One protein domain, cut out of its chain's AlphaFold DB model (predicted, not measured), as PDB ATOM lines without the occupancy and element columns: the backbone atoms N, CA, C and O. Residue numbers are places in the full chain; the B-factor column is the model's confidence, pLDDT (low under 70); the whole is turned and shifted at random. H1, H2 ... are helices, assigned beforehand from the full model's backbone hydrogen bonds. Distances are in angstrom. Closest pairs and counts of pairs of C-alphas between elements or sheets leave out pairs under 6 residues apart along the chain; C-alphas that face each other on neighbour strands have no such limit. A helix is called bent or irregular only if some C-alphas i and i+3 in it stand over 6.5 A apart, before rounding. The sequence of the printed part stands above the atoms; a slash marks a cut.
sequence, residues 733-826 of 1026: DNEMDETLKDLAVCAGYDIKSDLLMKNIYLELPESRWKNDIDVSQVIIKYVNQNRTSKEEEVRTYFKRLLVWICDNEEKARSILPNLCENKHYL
ATOM      1  N   ASP A 733     147.062 127.730 154.984       83.88
ATOM      2  CA  ASP A 733     146.436 128.977 155.399       83.88
ATOM      3  C   ASP A 733     147.126 129.504 156.663       83.88
ATOM      4  O   ASP A 733     146.930 128.962 157.753       83.88
ATOM      5  N   ASN A 734     147.961 130.533 156.511       80.75
ATOM      6  CA  ASN A 734     148.701 131.135 157.615       80.75
ATOM      7  C   ASN A 734     147.952 132.356 158.172       80.75
ATOM      8  O   ASN A 734     148.332 133.499 157.917       80.75
ATOM      9  N   GLU A 735     146.870 132.083 158.907       75.25
ATOM     10  CA  GLU A 735     146.017 133.075 159.585       75.25
ATOM     11  C   GLU A 735     145.394 134.135 158.655       75.25
ATOM     12  O   GLU A 735     145.278 135.308 159.024       75.25
ATOM     13  N   MET A 736     144.968 133.735 157.453       79.00
ATOM     14  CA  MET A 736     144.329 134.662 156.517       79.00
ATOM     15  C   MET A 736     142.918 135.066 156.963       79.00
ATOM     16  O   MET A 736     142.129 134.236 157.427       79.00
ATOM     17  N   ASP A 737     142.561 136.331 156.750       80.31
ATOM     18  CA  ASP A 737     141.236 136.859 157.077       80.31
ATOM     19  C   ASP A 737     140.156 136.346 156.099       80.31
ATOM     20  O   ASP A 737     140.281 136.471 154.878       80.31
ATOM     21  N   GLU A 738     139.061 135.782 156.623       79.69
ATOM     22  CA  GLU A 738     137.971 135.225 155.802       79.69
ATOM     23  C   GLU A 738     137.296 136.265 154.901       79.69
ATOM     24  O   GLU A 738     136.939 135.968 153.759       79.69
ATOM     25  N   THR A 739     137.180 137.507 155.373       78.38
ATOM     26  CA  THR A 739     136.606 138.607 154.594       78.38
ATOM     27  C   THR A 739     137.512 138.948 153.417       78.38
ATOM     28  O   THR A 739     137.019 139.159 152.311       78.38
ATOM     29  N   LEU A 740     138.836 138.954 153.612       79.31
ATOM     30  CA  LEU A 740     139.790 139.171 152.521       79.31
ATOM     31  C   LEU A 740     139.764 138.046 151.485       79.31
ATOM     32  O   LEU A 740     139.882 138.330 150.293       79.31
ATOM     33  N   LYS A 741     139.571 136.790 151.897       80.75
ATOM     34  CA  LYS A 741     139.424 135.666 150.958       80.75
ATOM     35  C   LYS A 741     138.161 135.782 150.114       80.75
ATOM     36  O   LYS A 741     138.230 135.613 148.900       80.75
ATOM     37  N   ASP A 742     137.026 136.091 150.738       78.38
ATOM     38  CA  ASP A 742     135.758 136.325 150.034       78.38
ATOM     39  C   ASP A 742     135.884 137.472 149.026       78.38
ATOM     40  O   ASP A 742     135.387 137.387 147.900       78.38
ATOM     41  N   LEU A 743     136.577 138.544 149.419       79.94
ATOM     42  CA  LEU A 743     136.851 139.668 148.538       79.94
ATOM     43  C   LEU A 743     137.800 139.252 147.391       79.94
ATOM     44  O   LEU A 743     137.552 139.567 146.231       79.94
ATOM     45  N   ALA A 744     138.840 138.464 147.652       78.88
ATOM     46  CA  ALA A 744     139.697 137.938 146.589       78.88
ATOM     47  C   ALA A 744     138.899 137.130 145.545       78.88
ATOM     48  O   ALA A 744     139.071 137.346 144.342       78.88
ATOM     49  N   VAL A 745     137.963 136.283 145.997       81.12
ATOM     50  CA  VAL A 745     137.089 135.477 145.125       81.12
ATOM     51  C   VAL A 745     136.210 136.377 144.255       81.12
ATOM     52  O   VAL A 745     136.181 136.212 143.035       81.12
ATOM     53  N   CYS A 746     135.561 137.385 144.848       76.31
ATOM     54  CA  CYS A 746     134.758 138.365 144.103       76.31
ATOM     55  C   CYS A 746     135.605 139.179 143.105       76.31
ATOM     56  O   CYS A 746     135.111 139.593 142.056       76.31
ATOM     57  N   ALA A 747     136.890 139.378 143.408       75.38
ATOM     58  CA  ALA A 747     137.860 140.040 142.543       75.38
ATOM     59  C   ALA A 747     138.421 139.143 141.418       75.38
ATOM     60  O   ALA A 747     139.292 139.578 140.657       75.38
ATOM     61  N   GLY A 748     137.916 137.911 141.287       74.31
ATOM     62  CA  GLY A 748     138.295 136.955 140.251       74.31
ATOM     63  C   GLY A 748     139.492 136.071 140.606       74.31
ATOM     64  O   GLY A 748     140.018 135.401 139.717       74.31
ATOM     65  N   TYR A 749     139.934 136.057 141.869       82.19
ATOM     66  CA  TYR A 749     140.962 135.138 142.359       82.19
ATOM     67  C   TYR A 749     140.458 134.309 143.539       82.19
ATOM     68  O   TYR A 749     140.427 134.753 144.686       82.19
ATOM     69  N   ASP A 750     140.087 133.067 143.249       80.88
ATOM     70  CA  ASP A 750     139.605 132.116 144.243       80.88
ATOM     71  C   ASP A 750     140.761 131.537 145.069       80.88
ATOM     72  O   ASP A 750     141.210 130.419 144.864       80.88
ATOM     73  N   ILE A 751     141.268 132.307 146.029       81.38
ATOM     74  CA  ILE A 751     142.343 131.857 146.924       81.38
ATOM     75  C   ILE A 751     141.978 130.569 147.689       81.38
ATOM     76  O   ILE A 751     142.857 129.767 148.008       81.38
ATOM     77  N   LYS A 752     140.681 130.330 147.940       81.00
ATOM     78  CA  LYS A 752     140.180 129.127 148.618       81.00
ATOM     79  C   LYS A 752     140.386 127.861 147.771       81.00
ATOM     80  O   LYS A 752     140.424 126.767 148.335       81.00
ATOM     81  N   SER A 753     140.609 127.986 146.456       82.12
ATOM     82  CA  SER A 753     140.969 126.850 145.598       82.12
ATOM     83  C   SER A 753     142.384 126.325 145.834       82.12
ATOM     84  O   SER A 753     142.665 125.172 145.508       82.12
ATOM     85  N   ASP A 754     143.257 127.147 146.417       81.06
ATOM     86  CA  ASP A 754     144.678 126.837 146.577       81.06
ATOM     87  C   ASP A 754     145.026 126.430 148.019       81.06
ATOM     88  O   ASP A 754     146.077 125.840 148.258       81.06
ATOM     89  N   LEU A 755     144.172 126.761 148.991       84.44
ATOM     90  CA  LEU A 755     144.413 126.544 150.420       84.44
ATOM     91  C   LEU A 755     143.870 125.196 150.897       84.44
ATOM     92  O   LEU A 755     142.744 124.847 150.555       84.44
ATOM     93  N   LEU A 756     144.612 124.481 151.747       85.25
ATOM     94  CA  LEU A 756     144.139 123.285 152.451       85.25
ATOM     95  C   LEU A 756     142.986 123.641 153.397       85.25
ATOM     96  O   LEU A 756     142.967 124.695 154.043       85.25
ATOM     97  N   MET A 757     142.006 122.745 153.478       84.00
ATOM     98  CA  MET A 757     140.907 122.863 154.427       84.00
ATOM     99  C   MET A 757     141.423 122.918 155.876       84.00
ATOM    100  O   MET A 757     142.209 122.071 156.289       84.00
ATOM    101  N   LYS A 758     140.938 123.887 156.667       78.06
ATOM    102  CA  LYS A 758     141.458 124.201 158.017       78.06
ATOM    103  C   LYS A 758     141.429 123.038 159.015       78.06
ATOM    104  O   LYS A 758     142.197 123.032 159.967       78.06
ATOM    105  N   ASN A 759     140.546 122.068 158.799       78.81
ATOM    106  CA  ASN A 759     140.331 120.948 159.712       78.81
ATOM    107  C   ASN A 759     141.312 119.785 159.476       78.81
ATOM    108  O   ASN A 759     141.258 118.796 160.200       78.81
ATOM    109  N   ILE A 760     142.184 119.883 158.466       81.06
ATOM    110  CA  ILE A 760     143.193 118.871 158.149       81.06
ATOM    111  C   ILE A 760     144.571 119.446 158.458       81.06
ATOM    112  O   ILE A 760     144.970 120.466 157.899       81.06
ATOM    113  N   TYR A 761     145.306 118.768 159.335       77.75
ATOM    114  CA  TYR A 761     146.659 119.163 159.706       77.75
ATOM    115  C   TYR A 761     147.686 118.516 158.770       77.75
ATOM    116  O   TYR A 761     147.705 117.298 158.595       77.75
ATOM    117  N   LEU A 762     148.547 119.336 158.169       78.56
ATOM    118  CA  LEU A 762     149.647 118.896 157.316       78.56
ATOM    119  C   LEU A 762     150.835 119.839 157.506       78.56
ATOM    120  O   LEU A 762     150.675 121.054 157.437       78.56
ATOM    121  N   GLU A 763     152.035 119.294 157.680       72.75
ATOM    122  CA  GLU A 763     153.256 120.098 157.751       72.75
ATOM    123  C   GLU A 763     153.834 120.304 156.342       72.75
ATOM    124  O   GLU A 763     154.259 119.354 155.677       72.75
ATOM    125  N   LEU A 764     153.835 121.556 155.870       76.00
ATOM    126  CA  LEU A 764     154.445 121.974 154.602       76.00
ATOM    127  C   LEU A 764     155.509 123.061 154.849       76.00
ATOM    128  O   LEU A 764     155.352 123.855 155.780       76.00
ATOM    129  N   PRO A 765     156.569 123.140 154.015       75.31
ATOM    130  CA  PRO A 765     157.594 124.180 154.126       75.31
ATOM    131  C   PRO A 765     156.999 125.594 154.072       75.31
ATOM    132  O   PRO A 765     156.005 125.808 153.382       75.31
ATOM    133  N   GLU A 766     157.659 126.575 154.698       71.12
ATOM    134  CA  GLU A 766     157.213 127.984 154.710       71.12
ATOM    135  C   GLU A 766     156.991 128.569 153.301       71.12
ATOM    136  O   GLU A 766     156.143 129.434 153.105       71.12
ATOM    137  N   SER A 767     157.685 128.055 152.278       71.88
ATOM    138  CA  SER A 767     157.476 128.435 150.870       71.88
ATOM    139  C   SER A 767     156.105 128.040 150.298       71.88
ATOM    140  O   SER A 767     155.773 128.422 149.176       71.88
ATOM    141  N   ARG A 768     155.316 127.257 151.043       78.69
ATOM    142  CA  ARG A 768     153.970 126.779 150.699       78.69
ATOM    143  C   ARG A 768     152.891 127.389 151.590       78.69
ATOM    144  O   ARG A 768     151.791 126.847 151.671       78.69
ATOM    145  N   TRP A 769     153.193 128.492 152.266       80.44
ATOM    146  CA  TRP A 769     152.231 129.227 153.080       80.44
ATOM    147  C   TRP A 769     151.730 130.431 152.292       80.44
ATOM    148  O   TRP A 769     152.522 131.111 151.638       80.44
ATOM    149  N   LYS A 770     150.426 130.700 152.358       79.88
ATOM    150  CA  LYS A 770     149.846 131.947 151.850       79.88
ATOM    151  C   LYS A 770     149.307 132.778 153.007       79.88
ATOM    152  O   LYS A 770     148.831 132.232 154.001       79.88
ATOM    153  N   ASN A 771     149.426 134.093 152.882       81.31
ATOM    154  CA  ASN A 771     148.988 135.075 153.868       81.31
ATOM    155  C   ASN A 771     148.184 136.206 153.195       81.31
ATOM    156  O   ASN A 771     148.037 136.257 151.973       81.31
ATOM    157  N   ASP A 772     147.666 137.144 153.989       78.50
ATOM    158  CA  ASP A 772     146.816 138.242 153.503       78.50
ATOM    159  C   ASP A 772     147.477 139.124 152.415       78.50
ATOM    160  O   ASP A 772     146.785 139.743 151.600       78.50
ATOM    161  N   ILE A 773     148.814 139.180 152.352       76.62
ATOM    162  CA  ILE A 773     149.553 139.946 151.334       76.62
ATOM    163  C   ILE A 773     149.355 139.336 149.941       76.62
ATOM    164  O   ILE A 773     149.292 140.079 148.959       76.62
ATOM    165  N   ASP A 774     149.174 138.020 149.835       76.06
ATOM    166  CA  ASP A 774     149.082 137.320 148.548       76.06
ATOM    167  C   ASP A 774     147.790 137.646 147.781       76.06
ATOM    168  O   ASP A 774     147.766 137.622 146.550       76.06
ATOM    169  N   VAL A 775     146.722 138.033 148.487       77.56
ATOM    170  CA  VAL A 775     145.446 138.465 147.882       77.56
ATOM    171  C   VAL A 775     145.337 139.984 147.702       77.56
ATOM    172  O   VAL A 775     144.524 140.470 146.910       77.56
ATOM    173  N   SER A 776     146.198 140.749 148.379       74.69
ATOM    174  CA  SER A 776     146.155 142.217 148.408       74.69
ATOM    175  C   SER A 776     146.228 142.863 147.019       74.69
ATOM    176  O   SER A 776     145.466 143.781 146.703       74.69
ATOM    177  N   GLN A 777     147.101 142.351 146.148       76.00
ATOM    178  CA  GLN A 777     147.317 142.899 144.808       76.00
ATOM    179  C   GLN A 777     146.097 142.705 143.903       76.00
ATOM    180  O   GLN A 777     145.787 143.582 143.093       76.00
ATOM    181  N   VAL A 778     145.386 141.586 144.057       78.56
ATOM    182  CA  VAL A 778     144.178 141.290 143.281       78.56
ATOM    183  C   VAL A 778     143.033 142.204 143.708       78.56
ATOM    184  O   VAL A 778     142.398 142.828 142.856       78.56
ATOM    185  N   ILE A 779     142.848 142.379 145.018       78.12
ATOM    186  CA  ILE A 779     141.851 143.291 145.590       78.12
ATOM    187  C   ILE A 779     142.107 144.734 145.119       78.12
ATOM    188  O   ILE A 779     141.188 145.395 144.635       78.12
ATOM    189  N   ILE A 780     143.359 145.210 145.168       76.81
ATOM    190  CA  ILE A 780     143.741 146.548 144.674       76.81
ATOM    191  C   ILE A 780     143.432 146.698 143.182       76.81
ATOM    192  O   ILE A 780     142.885 147.718 142.754       76.81
ATOM    193  N   LYS A 781     143.777 145.695 142.371       78.50
ATOM    194  CA  LYS A 781     143.545 145.719 140.925       78.50
ATOM    195  C   LYS A 781     142.053 145.785 140.592       78.50
ATOM    196  O   LYS A 781     141.669 146.599 139.754       78.50
ATOM    197  N   TYR A 782     141.225 144.998 141.277       79.69
ATOM    198  CA  TYR A 782     139.777 144.980 141.072       79.69
ATOM    199  C   TYR A 782     139.115 146.307 141.461       79.69
ATOM    200  O   TYR A 782     138.317 146.844 140.690       79.69
ATOM    201  N   VAL A 783     139.509 146.901 142.596       76.94
ATOM    202  CA  VAL A 783     139.023 148.238 142.980       76.94
ATOM    203  C   VAL A 783     139.409 149.278 141.932       76.94
ATOM    204  O   VAL A 783     138.589 150.109 141.554       76.94
ATOM    205  N   ASN A 784     140.632 149.214 141.402       77.25
ATOM    206  CA  ASN A 784     141.102 150.164 140.396       77.25
ATOM    207  C   ASN A 784     140.390 150.041 139.042       77.25
ATOM    208  O   ASN A 784     140.219 151.052 138.365       77.25
ATOM    209  N   GLN A 785     139.973 148.838 138.652       76.38
ATOM    210  CA  GLN A 785     139.287 148.590 137.381       76.38
ATOM    211  C   GLN A 785     137.799 148.965 137.422       76.38
ATOM    212  O   GLN A 785     137.258 149.387 136.405       76.38
ATOM    213  N   ASN A 786     137.161 148.886 138.594       75.62
ATOM    214  CA  ASN A 786     135.710 149.047 138.738       75.62
ATOM    215  C   ASN A 786     135.270 150.352 139.432       75.62
ATOM    216  O   ASN A 786     134.101 150.492 139.789       75.62
ATOM    217  N   ARG A 787     136.170 151.338 139.592       71.38
ATOM    218  CA  ARG A 787     135.920 152.605 140.323       71.38
ATOM    219  C   ARG A 787     134.637 153.337 139.902       71.38
ATOM    220  O   ARG A 787     133.962 153.942 140.732       71.38
ATOM    221  N   THR A 788     134.306 153.303 138.613       64.81
ATOM    222  CA  THR A 788     133.152 154.009 138.031       64.81
ATOM    223  C   THR A 788     131.919 153.127 137.845       64.81
ATOM    224  O   THR A 788     130.895 153.629 137.382       64.81
ATOM    225  N   SER A 789     131.982 151.834 138.187       69.44
ATOM    226  CA  SER A 789     130.842 150.929 138.022       69.44
ATOM    227  C   SER A 789     129.715 151.291 138.993       69.44
ATOM    228  O   SER A 789     129.953 151.626 140.157       69.44
ATOM    229  N   LYS A 790     128.474 151.251 138.502       66.81
ATOM    230  CA  LYS A 790     127.250 151.430 139.300       66.81
ATOM    231  C   LYS A 790     126.517 150.109 139.542       66.81
ATOM    232  O   LYS A 790     125.389 150.125 140.019       66.81
ATOM    233  N   GLU A 791     127.139 148.984 139.197       73.50
ATOM    234  CA  GLU A 791     126.574 147.664 139.454       73.50
ATOM    235  C   GLU A 791     126.501 147.388 140.959       73.50
ATOM    236  O   GLU A 791     127.430 147.672 141.721       73.50
ATOM    237  N   GLU A 792     125.367 146.835 141.380       68.88
ATOM    238  CA  GLU A 792     125.022 146.618 142.785       68.88
ATOM    239  C   GLU A 792     125.983 145.630 143.474       68.88
ATOM    240  O   GLU A 792     126.354 145.822 144.634       68.88
ATOM    241  N   GLU A 793     126.490 144.640 142.735       71.88
ATOM    242  CA  GLU A 793     127.485 143.668 143.208       71.88
ATOM    243  C   GLU A 793     128.843 144.324 143.515       71.88
ATOM    244  O   GLU A 793     129.403 144.127 144.595       71.88
ATOM    245  N   VAL A 794     129.338 145.194 142.622       74.94
ATOM    246  CA  VAL A 794     130.597 145.941 142.815       74.94
ATOM    247  C   VAL A 794     130.491 146.903 144.002       74.94
ATOM    248  O   VAL A 794     131.434 147.062 144.781       74.94
ATOM    249  N   ARG A 795     129.334 147.548 144.183       77.38
ATOM    250  CA  ARG A 795     129.111 148.470 145.307       77.38
ATOM    251  C   ARG A 795     129.004 147.732 146.635       77.38
ATOM    252  O   ARG A 795     129.549 148.196 147.634       77.38
ATOM    253  N   THR A 796     128.389 146.553 146.643       74.06
ATOM    254  CA  THR A 796     128.364 145.666 147.814       74.06
ATOM    255  C   THR A 796     129.773 145.189 148.182       74.06
ATOM    256  O   THR A 796     130.140 145.208 149.358       74.06
ATOM    257  N   TYR A 797     130.601 144.867 147.183       79.88
ATOM    258  CA  TYR A 797     132.018 144.540 147.358       79.88
ATOM    259  C   TYR A 797     132.818 145.690 147.996       79.88
ATOM    260  O   TYR A 797     133.518 145.483 148.989       79.88
ATOM    261  N   PHE A 798     132.675 146.922 147.492       79.25
ATOM    262  CA  PHE A 798     133.359 148.089 148.064       79.25
ATOM    263  C   PHE A 798     132.897 148.419 149.484       79.25
ATOM    264  O   PHE A 798     133.737 148.749 150.319       79.25
ATOM    265  N   LYS A 799     131.603 148.261 149.794       74.69
ATOM    266  CA  LYS A 799     131.081 148.422 151.161       74.69
ATOM    267  C   LYS A 799     131.687 147.401 152.123       74.69
ATOM    268  O   LYS A 799     132.174 147.799 153.175       74.69
ATOM    269  N   ARG A 800     131.719 146.110 151.757       77.19
ATOM    270  CA  ARG A 800     132.341 145.050 152.579       77.19
ATOM    271  C   ARG A 800     133.833 145.313 152.806       77.19
ATOM    272  O   ARG A 800     134.297 145.208 153.936       77.19
ATOM    273  N   LEU A 801     134.565 145.718 151.763       79.44
ATOM    274  CA  LEU A 801     135.984 146.074 151.866       79.44
ATOM    275  C   LEU A 801     136.212 147.325 152.735       79.44
ATOM    276  O   LEU A 801     137.160 147.360 153.512       79.44
ATOM    277  N   LEU A 802     135.348 148.341 152.636       76.81
ATOM    278  CA  LEU A 802     135.439 149.561 153.441       76.81
ATOM    279  C   LEU A 802     135.187 149.283 154.929       76.81
ATOM    280  O   LEU A 802     135.950 149.765 155.762       76.81
ATOM    281  N   VAL A 803     134.156 148.493 155.244       77.50
ATOM    282  CA  VAL A 803     133.860 148.045 156.617       77.50
ATOM    283  C   VAL A 803     135.053 147.273 157.176       77.50
ATOM    284  O   VAL A 803     135.565 147.626 158.232       77.50
ATOM    285  N   TRP A 804     135.595 146.322 156.411       80.81
ATOM    286  CA  TRP A 804     136.757 145.548 156.842       80.81
ATOM    287  C   TRP A 804     138.007 146.410 157.096       80.81
ATOM    288  O   TRP A 804     138.691 146.213 158.099       80.81
ATOM    289  N   ILE A 805     138.293 147.399 156.233       77.94
ATOM    290  CA  ILE A 805     139.409 148.348 156.423       77.94
ATOM    291  C   ILE A 805     139.227 149.176 157.702       77.94
ATOM    292  O   ILE A 805     140.214 149.488 158.369       77.94
ATOM    293  N   CYS A 806     137.993 149.569 158.023       74.69
ATOM    294  CA  CYS A 806     137.680 150.328 159.232       74.69
ATOM    295  C   CYS A 806     137.803 149.480 160.502       74.69
ATOM    296  O   CYS A 806     138.351 149.965 161.488       74.69
ATOM    297  N   ASP A 807     137.361 148.225 160.462       74.19
ATOM    298  CA  ASP A 807     137.414 147.318 161.612       74.19
ATOM    299  C   ASP A 807     138.838 146.776 161.869       74.19
ATOM    300  O   ASP A 807     139.167 146.410 162.995       74.19
ATOM    301  N   ASN A 808     139.715 146.779 160.852       76.44
ATOM    302  CA  ASN A 808     141.071 146.211 160.904       76.44
ATOM    303  C   ASN A 808     142.170 147.207 160.471       76.44
ATOM    304  O   ASN A 808     143.035 146.877 159.655       76.44
ATOM    305  N   GLU A 809     142.167 148.434 161.012       70.88
ATOM    306  CA  GLU A 809     143.030 149.529 160.524       70.88
ATOM    307  C   GLU A 809     144.540 149.217 160.491       70.88
ATOM    308  O   GLU A 809     145.219 149.614 159.540       70.88
ATOM    309  N   GLU A 810     145.095 148.540 161.504       72.06
ATOM    310  CA  GLU A 810     146.537 148.241 161.555       72.06
ATOM    311  C   GLU A 810     146.954 147.225 160.482       72.06
ATOM    312  O   GLU A 810     147.906 147.469 159.733       72.06
ATOM    313  N   LYS A 811     146.197 146.127 160.337       71.94
ATOM    314  CA  LYS A 811     146.413 145.120 159.285       71.94
ATOM    315  C   LYS A 811     146.191 145.719 157.892       71.94
ATOM    316  O   LYS A 811     147.015 145.528 156.995       71.94
ATOM    317  N   ALA A 812     145.139 146.517 157.713       71.12
ATOM    318  CA  ALA A 812     144.809 147.140 156.433       71.12
ATOM    319  C   ALA A 812     145.896 148.115 155.942       71.12
ATOM    320  O   ALA A 812     146.191 148.137 154.748       71.12
ATOM    321  N   ARG A 813     146.554 148.871 156.838       73.12
ATOM    322  CA  ARG A 813     147.687 149.744 156.460       73.12
ATOM    323  C   ARG A 813     148.916 148.960 155.998       73.12
ATOM    324  O   ARG A 813     149.633 149.442 155.127       73.12
ATOM    325  N   SER A 814     149.151 147.772 156.557       72.31
ATOM    326  CA  SER A 814     150.268 146.904 156.164       72.31
ATOM    327  C   SER A 814     150.037 146.235 154.808       72.31
ATOM    328  O   SER A 814     150.975 146.070 154.033       72.31
ATOM    329  N   ILE A 815     148.795 145.835 154.522       71.69
ATOM    330  CA  ILE A 815     148.469 144.948 153.396       71.69
ATOM    331  C   ILE A 815     147.882 145.729 152.204       71.69
ATOM    332  O   ILE A 815     148.163 145.413 151.050       71.69
ATOM    333  N   LEU A 816     147.107 146.791 152.452       73.62
ATOM    334  CA  LEU A 816     146.412 147.605 151.442       73.62
ATOM    335  C   LEU A 816     146.698 149.119 151.612       73.62
ATOM    336  O   LEU A 816     145.756 149.922 151.681       73.62
ATOM    337  N   PRO A 817     147.972 149.562 151.648       70.31
ATOM    338  CA  PRO A 817     148.329 150.948 151.979       70.31
ATOM    339  C   PRO A 817     147.681 151.976 151.033       70.31
ATOM    340  O   PRO A 817     147.083 152.952 151.481       70.31
ATOM    341  N   ASN A 818     147.683 151.700 149.723       67.94
ATOM    342  CA  ASN A 818     147.120 152.595 148.701       67.94
ATOM    343  C   ASN A 818     145.593 152.790 148.801       67.94
ATOM    344  O   ASN A 818     145.082 153.837 148.399       67.94
ATOM    345  N   LEU A 819     144.852 151.790 149.292       66.81
ATOM    346  CA  LEU A 819     143.395 151.870 149.476       66.81
ATOM    347  C   LEU A 819     143.033 152.561 150.793       66.81
ATOM    348  O   LEU A 819     142.058 153.307 150.836       66.81
ATOM    349  N   CYS A 820     143.846 152.376 151.837       63.28
ATOM    350  CA  CYS A 820     143.678 153.066 153.117       63.28
ATOM    351  C   CYS A 820     143.864 154.585 152.996       63.28
ATOM    352  O   CYS A 820     143.164 155.335 153.672       63.28
ATOM    353  N   GLU A 821     144.763 155.043 152.119       65.38
ATOM    354  CA  GLU A 821     144.936 156.471 151.815       65.38
ATOM    355  C   GLU A 821     143.807 157.029 150.930       65.38
ATOM    356  O   GLU A 821     143.465 158.206 151.020       65.38
ATOM    357  N   ASN A 822     143.176 156.183 150.108       68.06
ATOM    358  CA  ASN A 822     142.152 156.584 149.143       68.06
ATOM    359  C   ASN A 822     140.785 155.933 149.419       68.06
ATOM    360  O   ASN A 822     140.142 155.408 148.508       68.06
ATOM    361  N   LYS A 823     140.307 156.002 150.672       65.56
ATOM    362  CA  LYS A 823     139.010 155.418 151.083       65.56
ATOM    363  C   LYS A 823     137.824 155.914 150.234       65.56
ATOM    364  O   LYS A 823     136.852 155.186 150.072       65.56
ATOM    365  N   HIS A 824     137.927 157.112 149.645       65.50
ATOM    366  CA  HIS A 824     136.923 157.706 148.750       65.50
ATOM    367  C   HIS A 824     136.655 156.909 147.462       65.50
ATOM    368  O   HIS A 824     135.647 157.139 146.809       65.50
ATOM    369  N   TYR A 825     137.510 155.948 147.089       69.88
ATOM    370  CA  TYR A 825     137.230 155.052 145.959       69.88
ATOM    371  C   TYR A 825     136.148 154.002 146.255       69.88
ATOM    372  O   TYR A 825     135.663 153.366 145.321       69.88
ATOM    373  N   LEU A 826     135.776 153.806 147.525       66.94
ATOM    374  CA  LEU A 826     134.909 152.711 147.969       66.94
ATOM    375  C   LEU A 826     133.460 153.137 148.284       66.94
ATOM    376  O   LEU A 826     132.643 152.282 148.615       66.94
TER     377      LEU A 826
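This is residues 733 to 826 of the 1026 residues of the protein "ATP-binding protein" of Blautia sp. AF14-40 (UniProt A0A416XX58). A small helical body has a long loop reaching out from it: H1, H2 and H3 make a triangle, and the short helices H4, H5 and H6 fold back in turn along the side of H2 and H3 away from H1. The loop, residues 747 to 771, sticks out with residues 759 to 765 and makes much of the length. The printed part has 94 residues with six named helices, H1 to H6 in order, and no named strand; the class is all helix. It is compact, with a radius of gyration of the C-alphas of 13.9 A, yet elongated, spanning 43 by 26 by 19 A.

Find C-alpha 792 at (125.022, 146.618, 142.785); from there H3, the longest helix, runs through residues 792 to 807 for 22.6 A. Before it, H2 takes residues 772 to 785, 20.6 A; it is only just irregular, with C-alphas 774 and 777 6.9 A apart. H1, residues 738 to 746, begins at C-alpha 738, (137.971, 135.225, 155.802), and is 12.5 A long. After H3 look for H4, residues 809 to 815, 10.1 A, then H5, residues 817 to 821, 6.5 A, and H6, residues 823 to 826, 5.8 A, ending at C-alpha 826, (134.909, 152.711, 147.969).

Start at H3: its residues 797 to 804 alone touch H1, at a shallow tilt of 26 degrees, opposite ways, and the closest C-alphas are those of Leu 743 and Tyr 797, 7.0 A apart. With residues 795 to 802 alone H3 touches H6, closest at C-alphas Phe 798 and Leu 826, 4.9 A. H1 touches H2 at a steep tilt of 42 degrees, the same way, closest at C-alphas Ala 744 and Ile 779, 5.9 A. H2 and H3 are close but not clearly touching, with C-alphas Val 783 and Phe 798 closest at 7.6 A. H2, with residues 772 to 776 alone, only just touches H4, with 3 pairs of C-alphas within 8 A, about perpendicular at 88 degrees; the closest are Ile 773 and Ile 815, 5.5 A. H5 touches no helix but is near H2, H3 and H4. H1 is apart from H4, H5 and H6. In H1, H3, H4 and H5 every O i to N i+4 pair is within hydrogen-bond range, in H2 8 of 10 are, and H6 is too short for such a pair.

Look to Glu 763 and Lys 790 for the two C-alphas farthest apart, 44.7 A. The printed part has no cut. The link from H1 to H2 is long, 25 residues; H2 to H3 is short, and the other links are tight. The mean pLDDT of the printed part is 75.9; residues 788 to 790, 792 and 818 to 826 are under 70.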